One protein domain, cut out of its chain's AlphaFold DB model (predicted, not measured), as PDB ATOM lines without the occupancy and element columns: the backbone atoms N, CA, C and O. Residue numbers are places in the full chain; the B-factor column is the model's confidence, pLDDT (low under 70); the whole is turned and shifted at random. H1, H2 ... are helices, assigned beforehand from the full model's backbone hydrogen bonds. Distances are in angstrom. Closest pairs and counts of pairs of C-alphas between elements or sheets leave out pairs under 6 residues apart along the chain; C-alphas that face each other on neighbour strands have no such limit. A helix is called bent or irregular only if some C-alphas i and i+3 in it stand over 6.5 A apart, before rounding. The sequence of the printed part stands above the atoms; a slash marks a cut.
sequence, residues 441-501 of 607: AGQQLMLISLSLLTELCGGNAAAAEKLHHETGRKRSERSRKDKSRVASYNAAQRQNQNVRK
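This is residues 441 to 501 of the 607 residues of the protein "C2H2 zinc finger protein" of Ectocarpus siliculosus (UniProt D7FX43). A lopsided V of two helices: the short helix H1 and the much longer helix H2 meet at a corner near residues 457 to 460, and from there H2 runs on as one long arm. Residues 469 to 501 of H2 stick out free and make most of the length. The printed part has 61 residues, with two named helices in the order H1, H2 and no named strand; its class is all helix. It is extended, with a radius of gyration of the C-alphas of 19.5 A and spans of 63 by 21 by 12 A.

Find C-alpha 441 at (-42.468, 40.886, -40.576), where H1 begins; it holds residues 441 to 456 and measures 22.6 A from first to last C-alpha. Pass the four residues 457 to 460, and at C-alpha 461, at (-55.107, 44.886, -23.511), you reach H2. It holds residues 461 to 501, measures 59.2 A, and ends at C-alpha 501 at (-6.823, 12.593, -34.998). Neither helix is bent.

Look first at the C-alphas of Leu 453 and Ala 464, the closest of the two helices, 5.0 A apart. Here H1 and H2 touch, H1 with residues 449 to 456 alone and H2 with residues 461 to 468 alone. Their lines stand at a steep tilt of 47 degrees, and they run opposite ways. Their centres are 24.2 A from each other. In H1 and H2 every O i to N i+4 pair is within hydrogen-bond range.

The two C-alphas farthest apart are those of Gly 459 and Lys 501, 62.9 A. The link from H1 to H2 is tight, and the printed part has no cut. The mean pLDDT of the printed part is 89.7, and no printed residue is under 70.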
ATOM      1  N   ALA A 441     -41.603  42.067 -40.665       78.75
ATOM      2  CA  ALA A 441     -42.468  40.886 -40.576       78.75
ATOM      3  C   ALA A 441     -42.632  40.410 -39.122       78.75
ATOM      4  O   ALA A 441     -43.736  40.097 -38.684       78.75
ATOM      5  N   GLY A 442     -41.548  40.424 -38.336       83.00
ATOM      6  CA  GLY A 442     -41.603  40.114 -36.907       83.00
ATOM      7  C   GLY A 442     -42.456  41.100 -36.100       83.00
ATOM      8  O   GLY A 442     -43.174  40.677 -35.198       83.00
ATOM      9  N   GLN A 443     -42.417  42.394 -36.436       86.50
ATOM     10  CA  GLN A 443     -43.268  43.414 -35.810       86.50
ATOM     11  C   GLN A 443     -44.747  43.219 -36.161       86.50
ATOM     12  O   GLN A 443     -45.584  43.289 -35.266       86.50
ATOM     13  N   GLN A 444     -45.079  42.914 -37.419       83.88
ATOM     14  CA  GLN A 444     -46.470  42.662 -37.809       83.88
ATOM     15  C   GLN A 444     -47.037  41.397 -37.161       83.88
ATOM     16  O   GLN A 444     -48.141  41.432 -36.626       83.88
ATOM     17  N   LEU A 445     -46.262  40.310 -37.107       82.75
ATOM     18  CA  LEU A 445     -46.674  39.097 -36.394       82.75
ATOM     19  C   LEU A 445     -46.870  39.342 -34.893       82.75
ATOM     20  O   LEU A 445     -47.777  38.765 -34.295       82.75
ATOM     21  N   MET A 446     -46.051  40.207 -34.282       87.12
ATOM     22  CA  MET A 446     -46.240  40.602 -32.885       87.12
ATOM     23  C   MET A 446     -47.573  41.337 -32.702       87.12
ATOM     24  O   MET A 446     -48.348  40.943 -31.834       87.12
ATOM     25  N   LEU A 447     -47.870  42.332 -33.542       89.62
ATOM     26  CA  LEU A 447     -49.120  43.096 -33.471       89.62
ATOM     27  C   LEU A 447     -50.355  42.207 -33.671       89.62
ATOM     28  O   LEU A 447     -51.290  42.299 -32.882       89.62
ATOM     29  N   ILE A 448     -50.321  41.290 -34.644       88.38
ATOM     30  CA  ILE A 448     -51.400  40.314 -34.885       88.38
ATOM     31  C   ILE A 448     -51.576  39.386 -33.677       88.38
ATOM     32  O   ILE A 448     -52.690  39.093 -33.250       88.38
ATOM     33  N   SER A 449     -50.474  38.923 -33.083       88.69
ATOM     34  CA  SER A 449     -50.571  38.078 -31.891       88.69
ATOM     35  C   SER A 449     -51.139  38.835 -30.687       88.69
ATOM     36  O   SER A 449     -51.865  38.245 -29.893       88.69
ATOM     37  N   LEU A 450     -50.845  40.133 -30.555       91.00
ATOM     38  CA  LEU A 450     -51.366  40.970 -29.478       91.00
ATOM     39  C   LEU A 450     -52.854  41.282 -29.668       91.00
ATOM     40  O   LEU A 450     -53.588  41.261 -28.681       91.00
ATOM     41  N   SER A 451     -53.314  41.517 -30.903       91.12
ATOM     42  CA  SER A 451     -54.738  41.743 -31.182       91.12
ATOM     43  C   SER A 451     -55.570  40.500 -30.857       91.12
ATOM     44  O   SER A 451     -56.526  40.596 -30.093       91.12
ATOM     45  N   LEU A 452     -55.128  39.320 -31.307       91.50
ATOM     46  CA  LEU A 452     -55.783  38.044 -30.994       91.50
ATOM     47  C   LEU A 452     -55.802  37.761 -29.486       91.50
ATOM     48  O   LEU A 452     -56.810  37.324 -28.937       91.50
ATOM     49  N   LEU A 453     -54.698  38.035 -28.786       87.69
ATOM     50  CA  LEU A 453     -54.646  37.881 -27.332       87.69
ATOM     51  C   LEU A 453     -55.546  38.884 -26.600       87.69
ATOM     52  O   LEU A 453     -56.046  38.567 -25.526       87.69
ATOM     53  N   THR A 454     -55.764  40.074 -27.161       93.06
ATOM     54  CA  THR A 454     -56.662  41.085 -26.584       93.06
ATOM     55  C   THR A 454     -58.117  40.649 -26.706       93.06
ATOM     56  O   THR A 454     -58.855  40.746 -25.727       93.06
ATOM     57  N   GLU A 455     -58.510  40.082 -27.850       91.69
ATOM     58  CA  GLU A 455     -59.835  39.475 -28.035       91.69
ATOM     59  C   GLU A 455     -60.054  38.295 -27.077       91.69
ATOM     60  O   GLU A 455     -61.071  38.240 -26.386       91.69
ATOM     61  N   LEU A 456     -59.061  37.406 -26.939       89.31
ATOM     62  CA  LEU A 456     -59.123  36.268 -26.010       89.31
ATOM     63  C   LEU A 456     -59.177  36.687 -24.531       89.31
ATOM     64  O   LEU A 456     -59.743  35.971 -23.710       89.31
ATOM     65  N   CYS A 457     -58.613  37.844 -24.185       89.88
ATOM     66  CA  CYS A 457     -58.668  38.425 -22.842       89.88
ATOM     67  C   CYS A 457     -59.911  39.310 -22.620       89.88
ATOM     68  O   CYS A 457     -59.907  40.142 -21.709       89.88
ATOM     69  N   GLY A 458     -60.953  39.180 -23.452       94.00
ATOM     70  CA  GLY A 458     -62.200  39.938 -23.312       94.00
ATOM     71  C   GLY A 458     -62.022  41.448 -23.506       94.00
ATOM     72  O   GLY A 458     -62.675  42.236 -22.829       94.00
ATOM     73  N   GLY A 459     -61.088  41.861 -24.365       92.88
ATOM     74  CA  GLY A 459     -60.765  43.268 -24.624       92.88
ATOM     75  C   GLY A 459     -59.755  43.890 -23.651       92.88
ATOM     76  O   GLY A 459     -59.384  45.052 -23.817       92.88
ATOM     77  N   ASN A 460     -59.263  43.153 -22.647       95.06
ATOM     78  CA  ASN A 460     -58.277  43.676 -21.699       95.06
ATOM     79  C   ASN A 460     -56.847  43.634 -22.276       95.06
ATOM     80  O   ASN A 460     -56.122  42.642 -22.136       95.06
ATOM     81  N   ALA A 461     -56.427  44.743 -22.891       92.25
ATOM     82  CA  ALA A 461     -55.107  44.886 -23.511       92.25
ATOM     83  C   ALA A 461     -53.936  44.650 -22.533       92.25
ATOM     84  O   ALA A 461     -52.938  44.030 -22.902       92.25
ATOM     85  N   ALA A 462     -54.065  45.058 -21.264       92.75
ATOM     86  CA  ALA A 462     -53.005  44.889 -20.264       92.75
ATOM     87  C   ALA A 462     -52.772  43.409 -19.900       92.75
ATOM     88  O   ALA A 462     -51.634  42.976 -19.685       92.75
ATOM     89  N   ALA A 463     -53.841  42.606 -19.858       91.19
ATOM     90  CA  ALA A 463     -53.738  41.165 -19.633       91.19
ATOM     91  C   ALA A 463     -53.091  40.448 -20.834       91.19
ATOM     92  O   ALA A 463     -52.220  39.591 -20.647       91.19
ATOM     93  N   ALA A 464     -53.464  40.842 -22.056       92.38
ATOM     94  CA  ALA A 464     -52.896  40.315 -23.296       92.38
ATOM     95  C   ALA A 464     -51.392  40.601 -23.420       92.38
ATOM     96  O   ALA A 464     -50.608  39.697 -23.725       92.38
ATOM     97  N   GLU A 465     -50.970  41.827 -23.107       93.25
ATOM     98  CA  GLU A 465     -49.563  42.229 -23.141       93.25
ATOM     99  C   GLU A 465     -48.720  41.442 -22.123       93.25
ATOM    100  O   GLU A 465     -47.642  40.933 -22.454       93.25
ATOM    101  N   LYS A 466     -49.243  41.230 -20.906       93.69
ATOM    102  CA  LYS A 466     -48.580  40.417 -19.872       93.69
ATOM    103  C   LYS A 466     -48.399  38.960 -20.311       93.69
ATOM    104  O   LYS A 466     -47.315  38.394 -20.133       93.69
ATOM    105  N   LEU A 467     -49.422  38.360 -20.926       92.06
ATOM    106  CA  LEU A 467     -49.365  36.982 -21.426       92.06
ATOM    107  C   LEU A 467     -48.401  36.844 -22.618       92.06
ATOM    108  O   LEU A 467     -47.623  35.882 -22.690       92.06
ATOM    109  N   HIS A 468     -48.393  37.824 -23.526       91.25
ATOM    110  CA  HIS A 468     -47.445  37.880 -24.640       91.25
ATOM    111  C   HIS A 468     -45.992  37.971 -24.136       91.25
ATOM    112  O   HIS A 468     -45.116  37.223 -24.580       91.25
ATOM    113  N   HIS A 469     -45.730  38.812 -23.131       90.75
ATOM    114  CA  HIS A 469     -44.408  38.916 -22.514       90.75
ATOM    115  C   HIS A 469     -43.962  37.620 -21.824       90.75
ATOM    116  O   HIS A 469     -42.803  37.208 -21.963       90.75
ATOM    117  N   GLU A 470     -44.855  36.948 -21.097       93.19
ATOM    118  CA  GLU A 470     -44.518  35.710 -20.390       93.19
ATOM    119  C   GLU A 470     -44.232  34.549 -21.359       93.19
ATOM    120  O   GLU A 470     -43.257  33.802 -21.194       93.19
ATOM    121  N   THR A 471     -45.034  34.422 -22.418       88.06
ATOM    122  CA  THR A 471     -44.815  33.428 -23.481       88.06
ATOM    123  C   THR A 471     -43.524  33.708 -24.255       88.06
ATOM    124  O   THR A 471     -42.735  32.780 -24.482       88.06
ATOM    125  N   GLY A 472     -43.237  34.978 -24.557       90.31
ATOM    126  CA  GLY A 472     -41.964  35.422 -25.129       90.31
ATOM    127  C   GLY A 472     -40.763  35.055 -24.251       90.31
ATOM    128  O   GLY A 472     -39.790  34.466 -24.738       90.31
ATOM    129  N   ARG A 473     -40.854  35.292 -22.934       93.12
ATOM    130  CA  ARG A 473     -39.815  34.916 -21.960       93.12
ATOM    131  C   ARG A 473     -39.567  33.405 -21.960       93.12
ATOM    132  O   ARG A 473     -38.420  32.988 -22.146       93.12
ATOM    133  N   LYS A 474     -40.620  32.584 -21.862       90.19
ATOM    134  CA  LYS A 474     -40.526  31.107 -21.897       90.19
ATOM    135  C   LYS A 474     -39.946  30.580 -23.216       90.19
ATOM    136  O   LYS A 474     -39.194  29.601 -23.218       90.19
ATOM    137  N   ARG A 475     -40.265  31.211 -24.353       85.31
ATOM    138  CA  ARG A 475     -39.684  30.862 -25.665       85.31
ATOM    139  C   ARG A 475     -38.198  31.213 -25.733       85.31
ATOM    140  O   ARG A 475     -37.402  30.399 -26.201       85.31
ATOM    141  N   SER A 476     -37.815  32.384 -25.222       89.25
ATOM    142  CA  SER A 476     -36.414  32.820 -25.172       89.25
ATOM    143  C   SER A 476     -35.553  31.898 -24.298       89.25
ATOM    144  O   SER A 476     -34.431  31.558 -24.674       89.25
ATOM    145  N   GLU A 477     -36.099  31.419 -23.178       92.00
ATOM    146  CA  GLU A 477     -35.416  30.494 -22.276       92.00
ATOM    147  C   GLU A 477     -35.204  29.119 -22.926       92.00
ATOM    148  O   GLU A 477     -34.094  28.588 -22.876       92.00
ATOM    149  N   ARG A 478     -36.227  28.577 -23.609       89.00
ATOM    150  CA  ARG A 478     -36.097  27.344 -24.408       89.00
ATOM    151  C   ARG A 478     -35.037  27.491 -25.498       89.00
ATOM    152  O   ARG A 478     -34.132  26.670 -25.572       89.00
ATOM    153  N   SER A 479     -35.059  28.598 -26.244       91.12
ATOM    154  CA  SER A 479     -34.049  28.871 -27.274       91.12
ATOM    155  C   SER A 479     -32.625  28.962 -26.704       91.12
ATOM    156  O   SER A 479     -31.686  28.454 -27.317       91.12
ATOM    157  N   ARG A 480     -32.436  29.562 -25.519       92.12
ATOM    158  CA  ARG A 480     -31.129  29.586 -24.834       92.12
ATOM    159  C   ARG A 480     -30.683  28.187 -24.406       92.12
ATOM    160  O   ARG A 480     -29.518  27.850 -24.616       92.12
ATOM    161  N   LYS A 481     -31.591  27.371 -23.859       91.69
ATOM    162  CA  LYS A 481     -31.310  25.971 -23.495       91.69
ATOM    163  C   LYS A 481     -30.923  25.147 -24.724       91.69
ATOM    164  O   LYS A 481     -29.913  24.453 -24.679       91.69
ATOM    165  N   ASP A 482     -31.633  25.292 -25.838       83.88
ATOM    166  CA  ASP A 482     -31.319  24.572 -27.077       83.88
ATOM    167  C   ASP A 482     -29.978  25.012 -27.671       83.88
ATOM    168  O   ASP A 482     -29.143  24.168 -27.997       83.88
ATOM    169  N   LYS A 483     -29.702  26.323 -27.718       90.50
ATOM    170  CA  LYS A 483     -28.387  26.840 -28.139       90.50
ATOM    171  C   LYS A 483     -27.256  26.315 -27.251       90.50
ATOM    172  O   LYS A 483     -26.207  25.945 -27.771       90.50
ATOM    173  N   SER A 484     -27.470  26.238 -25.937       92.94
ATOM    174  CA  SER A 484     -26.507  25.661 -24.993       92.94
ATOM    175  C   SER A 484     -26.284  24.162 -25.237       92.94
ATOM    176  O   SER A 484     -25.135  23.719 -25.272       92.94
ATOM    177  N   ARG A 485     -27.346  23.386 -25.504       89.62
ATOM    178  CA  ARG A 485     -27.241  21.955 -25.850       89.62
ATOM    179  C   ARG A 485     -26.474  21.737 -27.151       89.62
ATOM    180  O   ARG A 485     -25.587  20.890 -27.188       89.62
ATOM    181  N   VAL A 486     -26.764  22.524 -28.190       87.25
ATOM    182  CA  VAL A 486     -26.043  22.460 -29.474       87.25
ATOM    183  C   VAL A 486     -24.572  22.841 -29.294       87.25
ATOM    184  O   VAL A 486     -23.692  22.161 -29.820       87.25
ATOM    185  N   ALA A 487     -24.278  23.884 -28.511       91.56
ATOM    186  CA  ALA A 487     -22.903  24.276 -28.207       91.56
ATOM    187  C   ALA A 487     -22.144  23.178 -27.441       91.56
ATOM    188  O   ALA A 487     -21.014  22.856 -27.805       91.56
ATOM    189  N   SER A 488     -22.775  22.561 -26.436       90.06
ATOM    190  CA  SER A 488     -22.208  21.441 -25.674       90.06
ATOM    191  C   SER A 488     -21.948  20.216 -26.562       90.06
ATOM    192  O   SER A 488     -20.859  19.643 -26.513       90.06
ATOM    193  N   TYR A 489     -22.889  19.869 -27.445       88.62
ATOM    194  CA  TYR A 489     -22.723  18.787 -28.417       88.62
ATOM    195  C   TYR A 489     -21.552  19.046 -29.377       88.62
ATOM    196  O   TYR A 489     -20.699  18.180 -29.575       88.62
ATOM    197  N   ASN A 490     -21.459  20.260 -29.924       89.12
ATOM    198  CA  ASN A 490     -20.368  20.642 -30.820       89.12
ATOM    199  C   ASN A 490     -19.007  20.656 -30.106       89.12
ATOM    200  O   ASN A 490     -17.998  20.273 -30.701       89.12
ATOM    201  N   ALA A 491     -18.962  21.057 -28.833       91.56
ATOM    202  CA  ALA A 491     -17.749  20.987 -28.021       91.56
ATOM    203  C   ALA A 491     -17.296  19.532 -27.799       91.56
ATOM    204  O   ALA A 491     -16.121  19.225 -28.008       91.56
ATOM    205  N   ALA A 492     -18.223  18.624 -27.478       88.19
ATOM    206  CA  ALA A 492     -17.934  17.195 -27.333       88.19
ATOM    207  C   ALA A 492     -17.449  16.562 -28.652       88.19
ATOM    208  O   ALA A 492     -16.492  15.786 -28.660       88.19
ATOM    209  N   GLN A 493     -18.045  16.938 -29.789       86.12
ATOM    210  CA  GLN A 493     -17.586  16.509 -31.116       86.12
ATOM    211  C   GLN A 493     -16.149  16.964 -31.403       86.12
ATOM    212  O   GLN A 493     -15.334  16.164 -31.862       86.12
ATOM    213  N   ARG A 494     -15.798  18.215 -31.075       90.56
ATOM    214  CA  ARG A 494     -14.422  18.722 -31.228       90.56
ATOM    215  C   ARG A 494     -13.426  17.974 -30.341       90.56
ATOM    216  O   ARG A 494     -12.345  17.637 -30.815       90.56
ATOM    217  N   GLN A 495     -13.789  17.665 -29.096       89.88
ATOM    218  CA  GLN A 495     -12.946  16.848 -28.215       89.88
ATOM    219  C   GLN A 495     -12.729  15.441 -28.787       89.88
ATOM    220  O   GLN A 495     -11.587  15.004 -28.902       89.88
ATOM    221  N   ASN A 496     -13.790  14.772 -29.247       86.25
ATOM    222  CA  ASN A 496     -13.681  13.453 -29.879       86.25
ATOM    223  C   ASN A 496     -12.825  13.477 -31.152       86.25
ATOM    224  O   ASN A 496     -12.040  12.558 -31.384       86.25
ATOM    225  N   GLN A 497     -12.941  14.526 -31.971       87.94
ATOM    226  CA  GLN A 497     -12.077  14.708 -33.137       87.94
ATOM    227  C   GLN A 497     -10.612  14.893 -32.728       87.94
ATOM    228  O   GLN A 497      -9.736  14.297 -33.352       87.94
ATOM    229  N   ASN A 498     -10.332  15.661 -31.673       91.69
ATOM    230  CA  ASN A 498      -8.969  15.869 -31.188       91.69
ATOM    231  C   ASN A 498      -8.346  14.591 -30.606       91.69
ATOM    232  O   ASN A 498      -7.160  14.366 -30.817       91.69
ATOM    233  N   VAL A 499      -9.134  13.728 -29.957       89.06
ATOM    234  CA  VAL A 499      -8.666  12.412 -29.475       89.06
ATOM    235  C   VAL A 499      -8.450  11.433 -30.635       89.06
ATOM    236  O   VAL A 499      -7.488  10.670 -30.635       89.06
ATOM    237  N   ARG A 500      -9.316  11.455 -31.657       86.44
ATOM    238  CA  ARG A 500      -9.229  10.531 -32.801       86.44
ATOM    239  C   ARG A 500      -8.118  10.865 -33.789       86.44
ATOM    240  O   ARG A 500      -7.527   9.946 -34.342       86.44
ATOM    241  N   LYS A 501      -7.844  12.148 -34.033       92.06
ATOM    242  CA  LYS A 501      -6.823  12.593 -34.998       92.06
ATOM    243  C   LYS A 501      -5.454  11.909 -34.822       92.06
ATOM    244  O   LYS A 501      -4.970  11.383 -35.820       92.06
TER     245      LYS A 501